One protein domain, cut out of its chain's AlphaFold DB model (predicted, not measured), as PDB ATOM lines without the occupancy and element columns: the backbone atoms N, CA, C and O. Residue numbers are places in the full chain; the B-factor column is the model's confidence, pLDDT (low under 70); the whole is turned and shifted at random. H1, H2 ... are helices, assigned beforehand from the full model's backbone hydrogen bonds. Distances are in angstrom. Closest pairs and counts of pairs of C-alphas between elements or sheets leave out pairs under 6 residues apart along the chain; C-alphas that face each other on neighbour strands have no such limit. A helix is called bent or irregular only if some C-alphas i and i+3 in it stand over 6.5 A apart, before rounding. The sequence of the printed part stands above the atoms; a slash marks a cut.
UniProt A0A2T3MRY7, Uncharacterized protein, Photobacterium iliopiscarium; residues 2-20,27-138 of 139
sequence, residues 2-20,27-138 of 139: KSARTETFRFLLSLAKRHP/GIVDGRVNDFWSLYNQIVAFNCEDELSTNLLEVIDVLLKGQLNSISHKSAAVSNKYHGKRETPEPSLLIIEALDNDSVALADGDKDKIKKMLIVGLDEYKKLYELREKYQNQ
ATOM      1  N   LYS A   2      51.247  45.751  23.070       80.94
ATOM      2  CA  LYS A   2      50.956  45.679  24.517       80.94
ATOM      3  C   LYS A   2      49.836  46.637  24.963       80.94
ATOM      4  O   LYS A   2      48.850  46.168  25.504       80.94
ATOM      5  N   SER A   3      49.914  47.919  24.595       84.75
ATOM      6  CA  SER A   3      48.887  48.926  24.937       84.75
ATOM      7  C   SER A   3      47.459  48.529  24.517       84.75
ATOM      8  O   SER A   3      46.549  48.602  25.331       84.75
ATOM      9  N   ALA A   4      47.254  48.006  23.302       90.31
ATOM     10  CA  ALA A   4      45.930  47.548  22.863       90.31
ATOM     11  C   ALA A   4      45.397  46.361  23.695       90.31
ATOM     12  O   ALA A   4      44.194  46.267  23.939       90.31
ATOM     13  N   ARG A   5      46.285  45.468  24.162       90.62
ATOM     14  CA  ARG A   5      45.913  44.382  25.086       90.62
ATOM     15  C   ARG A   5      45.575  44.932  26.466       90.62
ATOM     16  O   ARG A   5      44.552  44.539  27.012       90.62
ATOM     17  N   THR A   6      46.371  45.868  26.987       92.81
ATOM     18  CA  THR A   6      46.097  46.544  28.263       92.81
ATOM     19  C   THR A   6      44.714  47.205  28.246       92.81
ATOM     20  O   THR A   6      43.925  46.966  29.153       92.81
ATOM     21  N   GLU A   7      44.363  47.955  27.193       94.38
ATOM     22  CA  GLU A   7      43.027  48.565  27.074       94.38
ATOM     23  C   GLU A   7      41.907  47.519  26.996       94.38
ATOM     24  O   GLU A   7      40.859  47.671  27.623       94.38
ATOM     25  N   THR A   8      42.140  46.423  26.269       94.69
ATOM     26  CA  THR A   8      41.178  45.317  26.178       94.69
ATOM     27  C   THR A   8      40.941  44.685  27.548       94.69
ATOM     28  O   THR A   8      39.796  44.503  27.958       94.69
ATOM     29  N   PHE A   9      42.005  44.396  28.298       96.19
ATOM     30  CA  PHE A   9      41.895  43.858  29.650       96.19
ATOM     31  C   PHE A   9      41.253  44.846  30.616       96.19
ATOM     32  O   PHE A   9      40.415  44.437  31.413       96.19
ATOM     33  N   ARG A  10      41.552  46.145  30.511       95.19
ATOM     34  CA  ARG A  10      40.877  47.183  31.300       95.19
ATOM     35  C   ARG A  10      39.371  47.178  31.056       95.19
ATOM     36  O   ARG A  10      38.587  47.232  32.005       95.19
ATOM     37  N   PHE A  11      38.957  47.061  29.797       94.31
ATOM     38  CA  PHE A  11      37.550  46.928  29.446       94.31
ATOM     39  C   PHE A  11      36.935  45.643  30.021       94.31
ATOM     40  O   PHE A  11      35.887  45.713  30.663       94.31
ATOM     41  N   LEU A  12      37.595  44.491  29.884       94.00
ATOM     42  CA  LEU A  12      37.113  43.217  30.440       94.00
ATOM     43  C   LEU A  12      37.000  43.250  31.973       94.00
ATOM     44  O   LEU A  12      35.987  42.817  32.517       94.00
ATOM     45  N   LEU A  13      37.971  43.845  32.672       94.31
ATOM     46  CA  LEU A  13      37.909  44.081  34.119       94.31
ATOM     47  C   LEU A  13      36.715  44.974  34.485       94.31
ATOM     48  O   LEU A  13      36.012  44.709  35.459       94.31
ATOM     49  N   SER A  14      36.419  45.999  33.679       91.81
ATOM     50  CA  SER A  14      35.236  46.846  33.892       91.81
ATOM     51  C   SER A  14      33.917  46.070  33.777       91.81
ATOM     52  O   SER A  14      32.960  46.383  34.490       91.81
ATOM     53  N   LEU A  15      33.875  45.037  32.927       89.56
ATOM     54  CA  LEU A  15      32.725  44.147  32.781       89.56
ATOM     55  C   LEU A  15      32.628  43.140  33.928       89.56
ATOM     56  O   LEU A  15      31.523  42.917  34.413       89.56
ATOM     57  N   ALA A  16      33.753  42.609  34.415       87.62
ATOM     58  CA  ALA A  16      33.794  41.652  35.527       87.62
ATOM     59  C   ALA A  16      33.187  42.210  36.832       87.62
ATOM     60  O   ALA A  16      32.674  41.459  37.663       87.62
ATOM     61  N   LYS A  17      33.175  43.540  36.999       82.50
ATOM     62  CA  LYS A  17      32.501  44.209  38.128       82.50
ATOM     63  C   LYS A  17      30.979  44.084  38.084       82.50
ATOM     64  O   LYS A  17      30.330  44.182  39.126       82.50
ATOM     65  N   ARG A  18      30.386  43.923  36.899       79.81
ATOM     66  CA  ARG A  18      28.930  43.911  36.735       79.81
ATOM     67  C   ARG A  18      28.371  42.607  37.291       79.81
ATOM     68  O   ARG A  18      28.854  41.528  36.967       79.81
ATOM     69  N   HIS A  19      27.335  42.702  38.120       64.12
ATOM     70  CA  HIS A  19      26.567  41.521  38.490       64.12
ATOM     71  C   HIS A  19      25.876  40.978  37.234       64.12
ATOM     72  O   HIS A  19      25.199  41.754  36.550       64.12
ATOM     73  N   PRO A  20      26.030  39.684  36.899       56.16
ATOM     74  CA  PRO A  20      25.197  39.088  35.869       56.16
ATOM     75  C   PRO A  20      23.743  39.233  36.329       56.16
ATOM     76  O   PRO A  20      23.420  38.919  37.470       56.16
ATOM     77  N   GLY A  27      25.373  29.349  44.890       78.31
ATOM     78  CA  GLY A  27      26.652  28.721  45.148       78.31
ATOM     79  C   GLY A  27      27.410  29.379  46.298       78.31
ATOM     80  O   GLY A  27      27.206  30.538  46.650       78.31
ATOM     81  N   ILE A  28      28.312  28.604  46.898       88.62
ATOM     82  CA  ILE A  28      29.193  29.083  47.973       88.62
ATOM     83  C   ILE A  28      30.371  29.920  47.451       88.62
ATOM     84  O   ILE A  28      31.024  30.627  48.213       88.62
ATOM     85  N   VAL A  29      30.627  29.859  46.146       89.00
ATOM     86  CA  VAL A  29      31.575  30.722  45.440       89.00
ATOM     87  C   VAL A  29      30.775  31.665  44.554       89.00
ATOM     88  O   VAL A  29      29.872  31.221  43.846       89.00
ATOM     89  N   ASP A  30      31.081  32.959  44.607       85.94
ATOM     90  CA  ASP A  30      30.517  33.944  43.687       85.94
ATOM     91  C   ASP A  30      30.900  33.573  42.246       85.94
ATOM     92  O   ASP A  30      32.079  33.433  41.921       85.94
ATOM     93  N   GLY A  31      29.900  33.406  41.376       85.44
ATOM     94  CA  GLY A  31      30.104  32.926  40.005       85.44
ATOM     95  C   GLY A  31      31.095  33.762  39.186       85.44
ATOM     96  O   GLY A  31      31.748  33.233  38.291       85.44
ATOM     97  N   ARG A  32      31.289  35.041  39.533       89.75
ATOM     98  CA  ARG A  32      32.238  35.942  38.857       89.75
ATOM     99  C   ARG A  32      33.699  35.624  39.175       89.75
ATOM    100  O   ARG A  32      34.586  36.051  38.439       89.75
ATOM    101  N   VAL A  33      33.971  34.905  40.265       92.12
ATOM    102  CA  VAL A  33      35.340  34.634  40.728       92.12
ATOM    103  C   VAL A  33      36.094  33.746  39.742       92.12
ATOM    104  O   VAL A  33      37.252  34.018  39.431       92.12
ATOM    105  N   ASN A  34      35.436  32.733  39.176       90.56
ATOM    106  CA  ASN A  34      36.067  31.850  38.191       90.56
ATOM    107  C   ASN A  34      36.454  32.605  36.911       90.56
ATOM    108  O   ASN A  34      37.577  32.470  36.418       90.56
ATOM    109  N   ASP A  35      35.545  33.443  36.406       91.19
ATOM    110  CA  ASP A  35      35.798  34.281  35.231       91.19
ATOM    111  C   ASP A  35      36.931  35.276  35.500       91.19
ATOM    112  O   ASP A  35      37.811  35.478  34.656       91.19
ATOM    113  N   PHE A  36      36.955  35.852  36.705       95.19
ATOM    114  CA  PHE A  36      38.026  36.737  37.138       95.19
ATOM    115  C   PHE A  36      39.386  36.042  37.137       95.19
ATOM    116  O   PHE A  36      40.325  36.599  36.576       95.19
ATOM    117  N   TRP A  37      39.518  34.831  37.684       96.19
ATOM    118  CA  TRP A  37      40.803  34.123  37.672       96.19
ATOM    119  C   TRP A  37      41.277  33.781  36.265       96.19
ATOM    120  O   TRP A  37      42.465  33.910  35.967       96.19
ATOM    121  N   SER A  38      40.359  33.400  35.374       94.75
ATOM    122  CA  SER A  38      40.683  33.170  33.962       94.75
ATOM    123  C   SER A  38      41.225  34.437  33.288       94.75
ATOM    124  O   SER A  38      42.232  34.390  32.575       94.75
ATOM    125  N   LEU A  39      40.599  35.588  33.550       96.00
ATOM    126  CA  LEU A  39      41.054  36.888  33.059       96.00
ATOM    127  C   LEU A  39      42.391  37.303  33.692       96.00
ATOM    128  O   LEU A  39      43.300  37.740  32.987       96.00
ATOM    129  N   TYR A  40      42.531  37.131  35.005       97.25
ATOM    130  CA  TYR A  40      43.732  37.467  35.759       97.25
ATOM    131  C   TYR A  40      44.950  36.695  35.250       97.25
ATOM    132  O   TYR A  40      45.969  37.301  34.925       97.25
ATOM    133  N   ASN A  41      44.821  35.380  35.065       96.94
ATOM    134  CA  ASN A  41      45.894  34.538  34.537       96.94
ATOM    135  C   ASN A  41      46.379  35.009  33.157       96.94
ATOM    136  O   ASN A  41      47.577  34.972  32.875       96.94
ATOM    137  N   GLN A  42      45.474  35.497  32.304       96.25
ATOM    138  CA  GLN A  42      45.849  36.085  31.017       96.25
ATOM    139  C   GLN A  42      46.588  37.416  31.196       96.25
ATOM    140  O   GLN A  42      47.613  37.632  30.551       96.25
ATOM    141  N   ILE A  43      46.117  38.293  32.087       96.19
ATOM    142  CA  ILE A  43      46.787  39.566  32.399       96.19
ATOM    143  C   ILE A  43      48.231  39.327  32.859       96.19
ATOM    144  O   ILE A  43      49.141  40.000  32.361       96.19
ATOM    145  N   VAL A  44      48.446  38.342  33.741       95.94
ATOM    146  CA  VAL A  44      49.781  37.928  34.202       95.94
ATOM    147  C   VAL A  44      50.614  37.410  33.032       95.94
ATOM    148  O   VAL A  44      51.715  37.899  32.793       95.94
ATOM    149  N   ALA A  45      50.074  36.476  32.243       96.00
ATOM    150  CA  ALA A  45      50.783  35.862  31.119       96.00
ATOM    151  C   ALA A  45      51.236  36.877  30.053       96.00
ATOM    152  O   ALA A  45      52.241  36.664  29.374       96.00
ATOM    153  N   PHE A  46      50.516  37.992  29.904       94.88
ATOM    154  CA  PHE A  46      50.868  39.070  28.978       94.88
ATOM    155  C   PHE A  46      51.632  40.239  29.622       94.88
ATOM    156  O   PHE A  46      51.904  41.222  28.927       94.88
ATOM    157  N   ASN A  47      52.028  40.130  30.897       94.06
ATOM    158  CA  ASN A  47      52.755  41.158  31.655       94.06
ATOM    159  C   ASN A  47      52.046  42.526  31.648       94.06
ATOM    160  O   ASN A  47      52.679  43.576  31.484       94.06
ATOM    161  N   CYS A  48      50.718  42.511  31.768       94.38
ATOM    162  CA  CYS A  48      49.877  43.712  31.831       94.38
ATOM    163  C   CYS A  48      49.496  44.093  33.272       94.38
ATOM    164  O   CYS A  48      48.718  45.022  33.460       94.38
ATOM    165  N   GLU A  49      50.014  43.374  34.268       93.88
ATOM    166  CA  GLU A  49      49.612  43.475  35.674       93.88
ATOM    167  C   GLU A  49      49.859  44.873  36.263       93.88
ATOM    168  O   GLU A  49      48.923  45.500  36.751       93.88
ATOM    169  N   ASP A  50      51.076  45.405  36.111       91.81
ATOM    170  CA  ASP A  50      51.469  46.707  36.672       91.81
ATOM    171  C   ASP A  50      50.614  47.868  36.135       91.81
ATOM    172  O   ASP A  50      50.204  48.754  36.880       91.81
ATOM    173  N   GLU A  51      50.291  47.844  34.836       93.81
ATOM    174  CA  GLU A  51      49.469  48.867  34.163       93.81
ATOM    175  C   GLU A  51      47.975  48.779  34.533       93.81
ATOM    176  O   GLU A  51      47.191  49.679  34.206       93.81
ATOM    177  N   LEU A  52      47.565  47.676  35.166       94.88
ATOM    178  CA  LEU A  52      46.183  47.366  35.524       94.88
ATOM    179  C   LEU A  52      45.981  47.214  37.035       94.88
ATOM    180  O   LEU A  52      44.875  46.868  37.439       94.88
ATOM    181  N   SER A  53      46.985  47.498  37.866       94.94
ATOM    182  CA  SER A  53      46.949  47.309  39.325       94.94
ATOM    183  C   SER A  53      45.717  47.946  39.979       94.94
ATOM    184  O   SER A  53      44.955  47.260  40.658       94.94
ATOM    185  N   THR A  54      45.429  49.217  39.680       93.81
ATOM    186  CA  THR A  54      44.224  49.909  40.173       93.81
ATOM    187  C   THR A  54      42.935  49.234  39.696       93.81
ATOM    188  O   THR A  54      41.993  49.065  40.468       93.81
ATOM    189  N   ASN A  55      42.877  48.813  38.428       95.31
ATOM    190  CA  ASN A  55      41.694  48.148  37.879       95.31
ATOM    191  C   ASN A  55      41.476  46.762  38.500       95.31
ATOM    192  O   ASN A  55      40.333  46.377  38.739       95.31
ATOM    193  N   LEU A  56      42.556  46.024  38.764       96.06
ATOM    194  CA  LEU A  56      42.528  44.742  39.458       96.06
ATOM    195  C   LEU A  56      42.031  44.928  40.889       96.06
ATOM    196  O   LEU A  56      41.098  44.236  41.285       96.06
ATOM    197  N   LEU A  57      42.578  45.901  41.621       95.50
ATOM    198  CA  LEU A  57      42.179  46.187  42.998       95.50
ATOM    199  C   LEU A  57      40.678  46.500  43.109       95.50
ATOM    200  O   LEU A  57      39.987  45.915  43.941       95.50
ATOM    201  N   GLU A  58      40.143  47.340  42.216       94.06
ATOM    202  CA  GLU A  58      38.705  47.641  42.173       94.06
ATOM    203  C   GLU A  58      37.834  46.395  41.954       94.06
ATOM    204  O   GLU A  58      36.763  46.268  42.550       94.06
ATOM    205  N   VAL A  59      38.251  45.490  41.062       95.00
ATOM    206  CA  VAL A  59      37.513  44.249  40.792       95.00
ATOM    207  C   VAL A  59      37.591  43.318  41.996       95.00
ATOM    208  O   VAL A  59      36.562  42.790  42.416       95.00
ATOM    209  N   ILE A  60      38.774  43.160  42.589       95.81
ATOM    210  CA  ILE A  60      38.993  42.307  43.759       95.81
ATOM    211  C   ILE A  60      38.126  42.768  44.937       95.81
ATOM    212  O   ILE A  60      37.455  41.941  45.549       95.81
ATOM    213  N   ASP A  61      38.041  44.075  45.206       94.00
ATOM    214  CA  ASP A  61      37.180  44.625  46.265       94.00
ATOM    215  C   ASP A  61      35.689  44.298  46.048       94.00
ATOM    216  O   ASP A  61      34.937  44.073  47.001       94.00
ATOM    217  N   VAL A  62      35.234  44.275  44.791       93.06
ATOM    218  CA  VAL A  62      33.856  43.897  44.436       93.06
ATOM    219  C   VAL A  62      33.632  42.393  44.613       93.06
ATOM    220  O   VAL A  62      32.573  41.985  45.101       93.06
ATOM    221  N   LEU A  63      34.609  41.569  44.235       94.06
ATOM    222  CA  LEU A  63      34.530  40.114  44.360       94.06
ATOM    223  C   LEU A  63      34.615  39.655  45.814       94.06
ATOM    224  O   LEU A  63      33.838  38.794  46.203       94.06
ATOM    225  N   LEU A  64      35.458  40.276  46.643       94.75
ATOM    226  CA  LEU A  64      35.536  39.992  48.081       94.75
ATOM    227  C   LEU A  64      34.192  40.207  48.777       94.75
ATOM    228  O   LEU A  64      33.764  39.373  49.572       94.75
ATOM    229  N   LYS A  65      33.489  41.294  48.442       91.94
ATOM    230  CA  LYS A  65      32.142  41.563  48.969       91.94
ATOM    231  C   LYS A  65      31.120  40.543  48.481       91.94
ATOM    232  O   LYS A  65      30.286  40.094  49.263       91.94
ATOM    233  N   GLY A  66      31.188  40.172  47.202       90.50
ATOM    234  CA  GLY A  66      30.335  39.132  46.630       90.50
ATOM    235  C   GLY A  66      30.542  37.777  47.307       90.50
ATOM    236  O   GLY A  66      29.586  37.158  47.767       90.50
ATOM    237  N   GLN A  67      31.801  37.381  47.479       93.12
ATOM    238  CA  GLN A  67      32.191  36.141  48.133       93.12
ATOM    239  C   GLN A  67      31.786  36.117  49.614       93.12
ATOM    240  O   GLN A  67      31.229  35.126  50.083       93.12
ATOM    241  N   LEU A  68      31.981  37.225  50.341       93.12
ATOM    242  CA  LEU A  68      31.520  37.364  51.726       93.12
ATOM    243  C   LEU A  68      29.998  37.224  51.829       93.12
ATOM    244  O   LEU A  68      29.500  36.556  52.734       93.12
ATOM    245  N   ASN A  69      29.256  37.799  50.881       89.31
ATOM    246  CA  ASN A  69      27.808  37.639  50.814       89.31
ATOM    247  C   ASN A  69      27.419  36.166  50.593       89.31
ATOM    248  O   ASN A  69      26.564  35.662  51.319       89.31
ATOM    249  N   SER A  70      28.081  35.447  49.679       89.31
ATOM    250  CA  SER A  70      27.856  34.006  49.454       89.31
ATOM    251  C   SER A  70      28.112  33.162  50.709       89.31
ATOM    252  O   SER A  70      27.304  32.291  51.037       89.31
ATOM    253  N   ILE A  71      29.180  33.455  51.460       90.81
ATOM    254  CA  ILE A  71      29.476  32.808  52.750       90.81
ATOM    255  C   ILE A  71      28.390  33.137  53.784       90.81
ATOM    256  O   ILE A  71      27.922  32.244  54.492       90.81
ATOM    257  N   SER A  72      27.936  34.393  53.841       89.25
ATOM    258  CA  SER A  72      26.910  34.841  54.792       89.25
ATOM    259  C   SER A  72      25.581  34.091  54.647       89.25
ATOM    260  O   SER A  72      24.935  33.784  55.643       89.25
ATOM    261  N   HIS A  73      25.210  33.675  53.430       86.06
ATOM    262  CA  HIS A  73      24.002  32.870  53.193       86.06
ATOM    263  C   HIS A  73      24.084  31.448  53.762       86.06
ATOM    264  O   HIS A  73      23.070  30.752  53.819       86.06
ATOM    265  N   LYS A  74      25.279  30.987  54.152       85.50
ATOM    266  CA  LYS A  74      25.535  29.641  54.689       85.50
ATOM    267  C   LYS A  74      26.036  29.640  56.137       85.50
ATOM    268  O   LYS A  74      26.193  28.561  56.700       85.50
ATOM    269  N   SER A  75      26.267  30.808  56.739       87.12
ATOM    270  CA  SER A  75      26.690  30.945  58.136       87.12
ATOM    271  C   SER A  75      25.956  32.097  58.821       87.12
ATOM    272  O   SER A  75      26.113  33.263  58.454       87.12
ATOM    273  N   ALA A  76      25.168  31.771  59.847       86.06
ATOM    274  CA  ALA A  76      24.339  32.750  60.545       86.06
ATOM    275  C   ALA A  76      25.166  33.820  61.279       86.06
ATOM    276  O   ALA A  76      24.794  34.992  61.252       86.06
ATOM    277  N   ALA A  77      26.304  33.460  61.889       89.25
ATOM    278  CA  ALA A  77      27.177  34.446  62.532       89.25
ATOM    279  C   ALA A  77      27.759  35.437  61.523       89.25
ATOM    280  O   ALA A  77      27.704  36.647  61.753       89.25
ATOM    281  N   VAL A  78      28.239  34.939  60.379       90.56
ATOM    282  CA  VAL A  78      28.756  35.791  59.299       90.56
ATOM    283  C   VAL A  78      27.649  36.699  58.769       90.56
ATOM    284  O   VAL A  78      27.876  37.894  58.587       90.56
ATOM    285  N   SER A  79      26.437  36.169  58.579       88.25
ATOM    286  CA  SER A  79      25.264  36.961  58.191       88.25
ATOM    287  C   SER A  79      24.980  38.085  59.184       88.25
ATOM    288  O   SER A  79      25.035  39.259  58.828       88.25
ATOM    289  N   ASN A  80      24.791  37.757  60.459       88.19
ATOM    290  CA  ASN A  80      24.469  38.741  61.491       88.19
ATOM    291  C   ASN A  80      25.544  39.826  61.628       88.19
ATOM    292  O   ASN A  80      25.242  40.987  61.923       88.19
ATOM    293  N   LYS A  81      26.812  39.459  61.424       90.00
ATOM    294  CA  LYS A  81      27.927  40.377  61.617       90.00
ATOM    295  C   LYS A  81      28.236  41.220  60.390       90.00
ATOM    296  O   LYS A  81      28.515  42.401  60.576       90.00
ATOM    297  N   TYR A  82      28.168  40.676  59.179       89.88
ATOM    298  CA  TYR A  82      28.688  41.335  57.976       89.88
ATOM    299  C   TYR A  82      27.635  41.652  56.914       89.88
ATOM    300  O   TYR A  82      27.911  42.449  56.014       89.88
ATOM    301  N   HIS A  83      26.429  41.087  57.001       80.44
ATOM    302  CA  HIS A  83      25.397  41.322  55.996       80.44
ATOM    303  C   HIS A  83      25.055  42.815  55.879       80.44
ATOM    304  O   HIS A  83      24.807  43.503  56.871       80.44
ATOM    305  N   GLY A  84      25.091  43.337  54.650       75.19
ATOM    306  CA  GLY A  84      24.845  44.753  54.354       75.19
ATOM    307  C   GLY A  84      25.921  45.730  54.854       75.19
ATOM    308  O   GLY A  84      25.785  46.937  54.642       75.19
ATOM    309  N   LYS A  85      26.998  45.251  55.492       83.38
ATOM    310  CA  LYS A  85      28.104  46.095  55.963       83.38
ATOM    311  C   LYS A  85      29.195  46.223  54.901       83.38
ATOM    312  O   LYS A  85      29.319  45.410  53.993       83.38
ATOM    313  N   ARG A  86      30.004  47.281  55.018       80.19
ATOM    314  CA  ARG A  86      31.154  47.544  54.128       80.19
ATOM    315  C   ARG A  86      32.466  46.926  54.624       80.19
ATOM    316  O   ARG A  86      33.517  47.215  54.063       80.19
ATOM    317  N   GLU A  87      32.407  46.128  55.680       88.38
ATOM    318  CA  GLU A  87      33.577  45.520  56.305       88.38
ATOM    319  C   GLU A  87      34.104  44.355  55.459       88.38
ATOM    320  O   GLU A  87      33.335  43.616  54.848       88.38
ATOM    321  N   THR A  88      35.426  44.219  55.395       91.31
ATOM    322  CA  THR A  88      36.121  43.121  54.712       91.31
ATOM    323  C   THR A  88      37.014  42.458  55.759       91.31
ATOM    324  O   THR A  88      38.090  42.987  56.029       91.31
ATOM    325  N   PRO A  89      36.526  41.412  56.448       94.12
ATOM    326  CA  PRO A  89      37.240  40.821  57.573       94.12
ATOM    327  C   PRO A  89      38.504  40.079  57.136       94.12
ATOM    328  O   PRO A  89      38.561  39.501  56.055       94.12
ATOM    329  N   GLU A  90      39.492  40.023  58.027       95.31
ATOM    330  CA  GLU A  90      40.664  39.164  57.847       95.31
ATOM    331  C   GLU A  90      40.246  37.693  57.649       95.31
ATOM    332  O   GLU A  90      39.378  37.205  58.391       95.31
ATOM    333  N   PRO A  91      40.872  36.941  56.722       96.00
ATOM    334  CA  PRO A  91      40.482  35.560  56.437       96.00
ATOM    335  C   PRO A  91      40.497  34.644  57.665       96.00
ATOM    336  O   PRO A  91      39.625  33.791  57.809       96.00
ATOM    337  N   SER A  92      41.455  34.824  58.579       93.38
ATOM    338  CA  SER A  92      41.554  34.025  59.808       93.38
ATOM    339  C   SER A  92      40.352  34.225  60.735       93.38
ATOM    340  O   SER A  92      39.802  33.247  61.241       93.38
ATOM    341  N   LEU A  93      39.911  35.473  60.912       93.06
ATOM    342  CA  LEU A  93      38.722  35.809  61.697       93.06
ATOM    343  C   LEU A  93      37.461  35.262  61.030       93.06
ATOM    344  O   LEU A  93      36.643  34.628  61.692       93.06
ATOM    345  N   LEU A  94      37.344  35.435  59.710       93.88
ATOM    346  CA  LEU A  94      36.195  34.937  58.960       93.88
ATOM    347  C   LEU A  94      36.070  33.407  59.043       93.88
ATOM    348  O   LEU A  94      34.960  32.906  59.183       93.88
ATOM    349  N   ILE A  95      37.182  32.663  59.005       92.75
ATOM    350  CA  ILE A  95      37.183  31.196  59.153       92.75
ATOM    351  C   ILE A  95      36.648  30.775  60.525       92.75
ATOM    352  O   ILE A  95      35.803  29.882  60.597       92.75
ATOM    353  N   ILE A  96      37.133  31.410  61.599       90.12
ATOM    354  CA  ILE A  96      36.714  31.101  62.973       90.12
ATOM    355  C   ILE A  96      35.206  31.315  63.119       90.12
ATOM    356  O   ILE A  96      34.505  30.450  63.634       90.12
ATOM    357  N   GLU A  97      34.704  32.441  62.619       90.69
ATOM    358  CA  GLU A  97      33.292  32.807  62.738       90.69
ATOM    359  C   GLU A  97      32.387  31.976  61.825       90.69
ATOM    360  O   GLU A  97      31.284  31.596  62.213       90.69
ATOM    361  N   ALA A  98      32.839  31.661  60.611       88.06
ATOM    362  CA  ALA A  98      32.047  30.909  59.648       88.06
ATOM    363  C   ALA A  98      31.866  29.441  60.046       88.06
ATOM    364  O   ALA A  98      30.789  28.884  59.819       88.06
ATOM    365  N   LEU A  99      32.909  28.818  60.605       88.00
ATOM    366  CA  LEU A  99      32.941  27.388  60.935       88.00
ATOM    367  C   LEU A  99      32.539  27.071  62.376       88.00
ATOM    368  O   LEU A  99      32.487  25.890  62.739       88.00
ATOM    369  N   ASP A 100      32.246  28.093  63.178       84.25
ATOM    370  CA  ASP A 100      31.714  27.913  64.516       84.25
ATOM    371  C   ASP A 100      30.441  27.039  64.493       84.25
ATOM    372  O   ASP A 100      29.565  27.170  63.631       84.25
ATOM    373  N   ASN A 101      30.363  26.083  65.421       70.62
ATOM    374  CA  ASN A 101      29.349  25.027  65.382       70.62
ATOM    375  C   ASN A 101      27.933  25.582  65.525       70.62
ATOM    376  O   ASN A 101      27.024  25.065  64.872       70.62
ATOM    377  N   ASP A 102      27.756  26.633  66.324       72.56
ATOM    378  CA  ASP A 102      26.461  27.286  66.517       72.56
ATOM    379  C   ASP A 102      26.034  28.033  65.246       72.56
ATOM    380  O   ASP A 102      24.861  28.048  64.872       72.56
ATOM    381  N   SER A 103      27.011  28.546  64.500       67.94
ATOM    382  CA  SER A 103      26.813  29.256  63.236       67.94
ATOM    383  C   SER A 103      26.386  28.337  62.091       67.94
ATOM    384  O   SER A 103      25.555  28.723  61.264       67.94
ATOM    385  N   VAL A 104      26.917  27.109  62.062       71.62
ATOM    386  CA  VAL A 104      26.539  26.059  61.100       71.62
ATOM    387  C   VAL A 104      25.255  25.344  61.526       71.62
ATOM    388  O   VAL A 104      24.479  24.921  60.677       71.62
ATOM    389  N   ALA A 105      25.000  25.202  62.833       60.56
ATOM    390  CA  ALA A 105      23.806  24.528  63.345       60.56
ATOM    391  C   ALA A 105      22.496  25.238  62.977       60.56
ATOM    392  O   ALA A 105      21.464  24.575  62.909       60.56
ATOM    393  N   LEU A 106      22.553  26.548  62.734       60.00
ATOM    394  CA  LEU A 106      21.426  27.361  62.274       60.00
ATOM    395  C   LEU A 106      21.164  27.254  60.763       60.00
ATOM    396  O   LEU A 106      20.145  27.753  60.291       60.00
ATOM    397  N   ALA A 107      22.060  26.628  59.995       62.81
ATOM    398  CA  ALA A 107      21.853  26.391  58.574       62.81
ATOM    399  C   ALA A 107      21.092  25.069  58.366       62.81
ATOM    400  O   ALA A 107      21.539  24.008  58.800       62.81
ATOM    401  N   ASP A 108      19.944  25.131  57.687       62.22
ATOM    402  CA  ASP A 108      19.128  23.954  57.369       62.22
ATOM    403  C   ASP A 108      19.901  22.997  56.437       62.22
ATOM    404  O   ASP A 108      20.223  23.343  55.295       62.22
ATOM    405  N   GLY A 109      20.218  21.786  56.914       71.69
ATOM    406  CA  GLY A 109      20.827  20.726  56.105       71.69
ATOM    407  C   GLY A 109      21.891  19.876  56.803       71.69
ATOM    408  O   GLY A 109      22.073  19.900  58.020       71.69
ATOM    409  N   ASP A 110      22.602  19.086  55.996       83.25
ATOM    410  CA  ASP A 110      23.735  18.267  56.433       83.25
ATOM    411  C   ASP A 110      24.919  19.170  56.823       83.25
ATOM    412  O   ASP A 110      25.573  19.776  55.967       83.25
ATOM    413  N   LYS A 111      25.186  19.251  58.130       80.94
ATOM    414  CA  LYS A 111      26.218  20.118  58.715       80.94
ATOM    415  C   LYS A 111      27.611  19.835  58.161       80.94
ATOM    416  O   LYS A 111      28.375  20.776  57.949       80.94
ATOM    417  N   ASP A 112      27.943  18.577  57.884       84.69
ATOM    418  CA  ASP A 112      29.258  18.219  57.350       84.69
ATOM    419  C   ASP A 112      29.394  18.668  55.897       84.69
ATOM    420  O   ASP A 112      30.442  19.173  55.482       84.69
ATOM    421  N   LYS A 113      28.313  18.551  55.120       86.38
ATOM    422  CA  LYS A 113      28.260  19.080  53.754       86.38
ATOM    423  C   LYS A 113      28.369  20.605  53.739       86.38
ATOM    424  O   LYS A 113      29.121  21.145  52.929       86.38
ATOM    425  N   ILE A 114      27.674  21.295  54.644       85.88
ATOM    426  CA  ILE A 114      27.718  22.760  54.760       85.88
ATOM    427  C   ILE A 114      29.122  23.228  55.146       85.88
ATOM    428  O   ILE A 114      29.651  24.124  54.496       85.88
ATOM    429  N   LYS A 115      29.774  22.582  56.122       88.44
ATOM    430  CA  LYS A 115      31.170  22.885  56.484       88.44
ATOM    431  C   LYS A 115      32.121  22.714  55.307       88.44
ATOM    432  O   LYS A 115      32.929  23.599  55.050       88.44
ATOM    433  N   LYS A 116      32.003  21.613  54.557       89.81
ATOM    434  CA  LYS A 116      32.816  21.396  53.349       89.81
ATOM    435  C   LYS A 116      32.600  22.500  52.315       89.81
ATOM    436  O   LYS A 116      33.570  22.983  51.748       89.81
ATOM    437  N   MET A 117      31.355  22.925  52.095       89.62
ATOM    438  CA  MET A 117      31.061  24.048  51.202       89.62
ATOM    439  C   MET A 117      31.678  25.352  51.719       89.62
ATOM    440  O   MET A 117      32.338  26.046  50.951       89.62
ATOM    441  N   LEU A 118      31.500  25.668  53.006       91.62
ATOM    442  CA  LEU A 118      32.063  26.866  53.632       91.62
ATOM    443  C   LEU A 118      33.582  26.919  53.483       91.62
ATOM    444  O   LEU A 118      34.094  27.968  53.123       91.62
ATOM    445  N   ILE A 119      34.290  25.800  53.678       93.88
ATOM    446  CA  ILE A 119      35.744  25.726  53.465       93.88
ATOM    447  C   ILE A 119      36.107  26.158  52.040       93.88
ATOM    448  O   ILE A 119      36.967  27.015  51.880       93.88
ATOM    449  N   VAL A 120      35.402  25.661  51.017       93.81
ATOM    450  CA  VAL A 120      35.648  26.076  49.622       93.81
ATOM    451  C   VAL A 120      35.432  27.580  49.445       93.81
ATOM    452  O   VAL A 120      36.249  28.253  48.822       93.81
ATOM    453  N   GLY A 121      34.352  28.128  50.008       93.62
ATOM    454  CA  GLY A 121      34.086  29.564  49.930       93.62
ATOM    455  C   GLY A 121      35.121  30.419  50.670       93.62
ATOM    456  O   GLY A 121      35.479  31.493  50.189       93.62
ATOM    457  N   LEU A 122      35.604  29.948  51.821       95.56
ATOM    458  CA  LEU A 122      36.614  30.615  52.646       95.56
ATOM    459  C   LEU A 122      37.999  30.573  51.996       95.56
ATOM    460  O   LEU A 122      38.695  31.586  52.000       95.56
ATOM    461  N   ASP A 123      38.378  29.442  51.401       96.56
ATOM    462  CA  ASP A 123      39.622  29.313  50.639       96.56
ATOM    463  C   ASP A 123      39.640  30.298  49.472       96.56
ATOM    464  O   ASP A 123      40.650  30.944  49.199       96.56
ATOM    465  N   GLU A 124      38.501  30.452  48.803       95.94
ATOM    466  CA  GLU A 124      38.376  31.367  47.682       95.94
ATOM    467  C   GLU A 124      38.404  32.837  48.119       95.94
ATOM    468  O   GLU A 124      39.110  33.659  47.532       95.94
ATOM    469  N   TYR A 125      37.717  33.157  49.220       96.81
ATOM    470  CA  TYR A 125      37.813  34.463  49.869       96.81
ATOM    471  C   TYR A 125      39.261  34.808  50.229       96.81
ATOM    472  O   TYR A 125      39.732  35.907  49.940       96.81
ATOM    473  N   LYS A 126      39.988  33.853  50.818       97.88
ATOM    474  CA  LYS A 126      41.382  34.024  51.224       97.88
ATOM    475  C   LYS A 126      42.286  34.347  50.033       97.88
ATOM    476  O   LYS A 126      43.061  35.292  50.127       97.88
ATOM    477  N   LYS A 127      42.163  33.635  48.907       97.75
ATOM    478  CA  LYS A 127      42.959  33.924  47.697       97.75
ATOM    479  C   LYS A 127      42.722  35.340  47.172       97.75
ATOM    480  O   LYS A 127      43.670  36.030  46.805       97.75
ATOM    481  N   LEU A 128      41.461  35.782  47.138       97.31
ATOM    482  CA  LEU A 128      41.118  37.150  46.741       97.31
ATOM    483  C   LEU A 128      41.698  38.178  47.722       97.31
ATOM    484  O   LEU A 128      42.180  39.223  47.293       97.31
ATOM    485  N   TYR A 129      41.682  37.873  49.021       97.44
ATOM    486  CA  TYR A 129      42.224  38.739  50.065       97.44
ATOM    487  C   TYR A 129      43.741  38.894  49.933       97.44
ATOM    488  O   TYR A 129      44.255  40.006  49.903       97.44
ATOM    489  N   GLU A 130      44.463  37.789  49.759       97.00
ATOM    490  CA  GLU A 130      45.913  37.799  49.536       97.00
ATOM    491  C   GLU A 130      46.282  38.572  48.261       97.00
ATOM    492  O   GLU A 130      47.257  39.327  48.240       97.00
ATOM    493  N   LEU A 131      45.475  38.441  47.203       96.50
ATOM    494  CA  LEU A 131      45.674  39.202  45.973       96.50
ATOM    495  C   LEU A 131      45.415  40.705  46.170       96.50
ATOM    496  O   LEU A 131      46.136  41.527  45.604       96.50
ATOM    497  N   ARG A 132      44.419  41.077  46.980       96.25
ATOM    498  CA  ARG A 132      44.166  42.473  47.365       96.25
ATOM    499  C   ARG A 132      45.368  43.064  48.088       96.25
ATOM    500  O   ARG A 132      45.855  44.111  47.673       96.25
ATOM    501  N   GLU A 133      45.871  42.369  49.107       95.31
ATOM    502  CA  GLU A 133      47.045  42.788  49.881       95.31
ATOM    503  C   GLU A 133      48.273  42.969  48.983       95.31
ATOM    504  O   GLU A 133      48.998  43.957  49.111       95.31
ATOM    505  N   LYS A 134      48.489  42.067  48.013       94.12
ATOM    506  CA  LYS A 134      49.566  42.208  47.022       94.12
ATOM    507  C   LYS A 134      49.500  43.562  46.307       94.12
ATOM    508  O   LYS A 134      50.519  44.240  46.235       94.12
ATOM    509  N   TYR A 135      48.336  43.957  45.789       92.75
ATOM    510  CA  TYR A 135      48.210  45.216  45.042       92.75
ATOM    511  C   TYR A 135      48.155  46.449  45.937       92.75
ATOM    512  O   TYR A 135      48.662  47.491  45.539       92.75
ATOM    513  N   GLN A 136      47.595  46.349  47.143       90.81
ATOM    514  CA  GLN A 136      47.588  47.464  48.090       90.81
ATOM    515  C   GLN A 136      48.998  47.844  48.544       90.81
ATOM    516  O   GLN A 136      49.290  49.026  48.666       90.81
ATOM    517  N   ASN A 137      49.885  46.862  48.726       84.75
ATOM    518  CA  ASN A 137      51.280  47.098  49.110       84.75
ATOM    519  C   ASN A 137      52.178  47.570  47.946       84.75
ATOM    520  O   ASN A 137      53.346  47.888  48.166       84.75
ATOM    521  N   GLN A 138      51.665  47.575  46.713       75.12
ATOM    522  CA  GLN A 138      52.365  48.068  45.519       75.12
ATOM    523  C   GLN A 138      51.997  49.516  45.156       75.12
ATOM    524  O   GLN A 138      52.624  50.082  44.256       75.12
TER     525      GLN A 138
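Overview. This is residues 2 to 20 and 27 to 138 of the 139 residues of an uncharacterized protein of Photobacterium iliopiscarium (UniProt A0A2T3MRY7). Two long helices, H3 and H7, run side by side in opposite directions and make the core of an elongated body. H1 and H2 lie along one side of this pair toward one end, while the short helices H4 and H5 cover the other side toward the other end, with H6 at the tip. The printed part has 131 residues, with seven named helices in the order H1 to H7 and no named strand, and its class is all helix. It is compact, with a radius of gyration of the C-alphas of 16.0 A, and its spans of 52 by 26 by 23 A make it only just elongated.

Arrangement. H7, residues 111 to 136, touches H3, residues 50 to 72, at a shallow tilt of 23 degrees, opposite ways; their closest C-alphas, Leu 57 and Arg 132, are 6.1 A apart. H3 has a kink of 35 degrees near residue 57 and is irregular, with C-alphas 51 and 54 8.0 A apart. H1, residues 2 to 16, touches residues 51 to 59 of H3, closest at the C-alphas of Leu 13 and Val 59, 6.7 A. H2, residues 31 to 45, touches H1 at a shallow tilt of 10 degrees, opposite ways, closest at the C-alphas of Ala 16 and Phe 36, 6.7 A. H1, H2 and H3 form an up and down bundle, each helix running against the one before it; H2 and H3 are close but not clearly touching, and H2 and H7 are near each other. H5, residues 91 to 99, touches H7 at a shallow tilt of 14 degrees, opposite ways, closest at the C-alphas of Pro 91 and Lys 126, 5.5 A. H4, residues 76 to 82, forms helical hairpins with H3 and with H5; the closest C-alphas of H4 and H5, Val 78 and Ala 98, are 5.9 A apart. H6, residues 101 to 105, touches H4, closest at the C-alphas of Ala 76 and Ser 103, 5.1 A, and touches residues 111 to 115 of H7. H1 and H7 are apart. The helix packing is mostly aligned: of the 6 touching pairs among H1, H2, H3, H4, H5 and H7, leaving out the short H6, 5 are at a shallow tilt. Every O i to N i+4 pair is within hydrogen-bond range in H1, H4, H5, H6 and H7; the counts are 10 of 11 in H2 and 17 of 19 in H3.

Along the chain. From first to last C-alpha, H7 measures 36.3 A, H3 32.7 A, H2 22.7 A and H1 20.8 A. H1 begins at C-alpha 2, (50.956, 45.679, 24.517), and H7 ends at C-alpha 136, (47.588, 47.464, 48.090).

Size, cuts and confidence. The two C-alphas farthest apart, Lys 2 and Asp 102, are 52.0 A apart. Residues 21 to 26 are not printed, and C-alphas 20 and 27 are 14.0 A apart across the cut. Of the links that are printed whole, H4 to H5 is short and the others are tight. The mean pLDDT of the printed part is 89.1; residues 19 to 20, 103 and 105 to 108 are under 70.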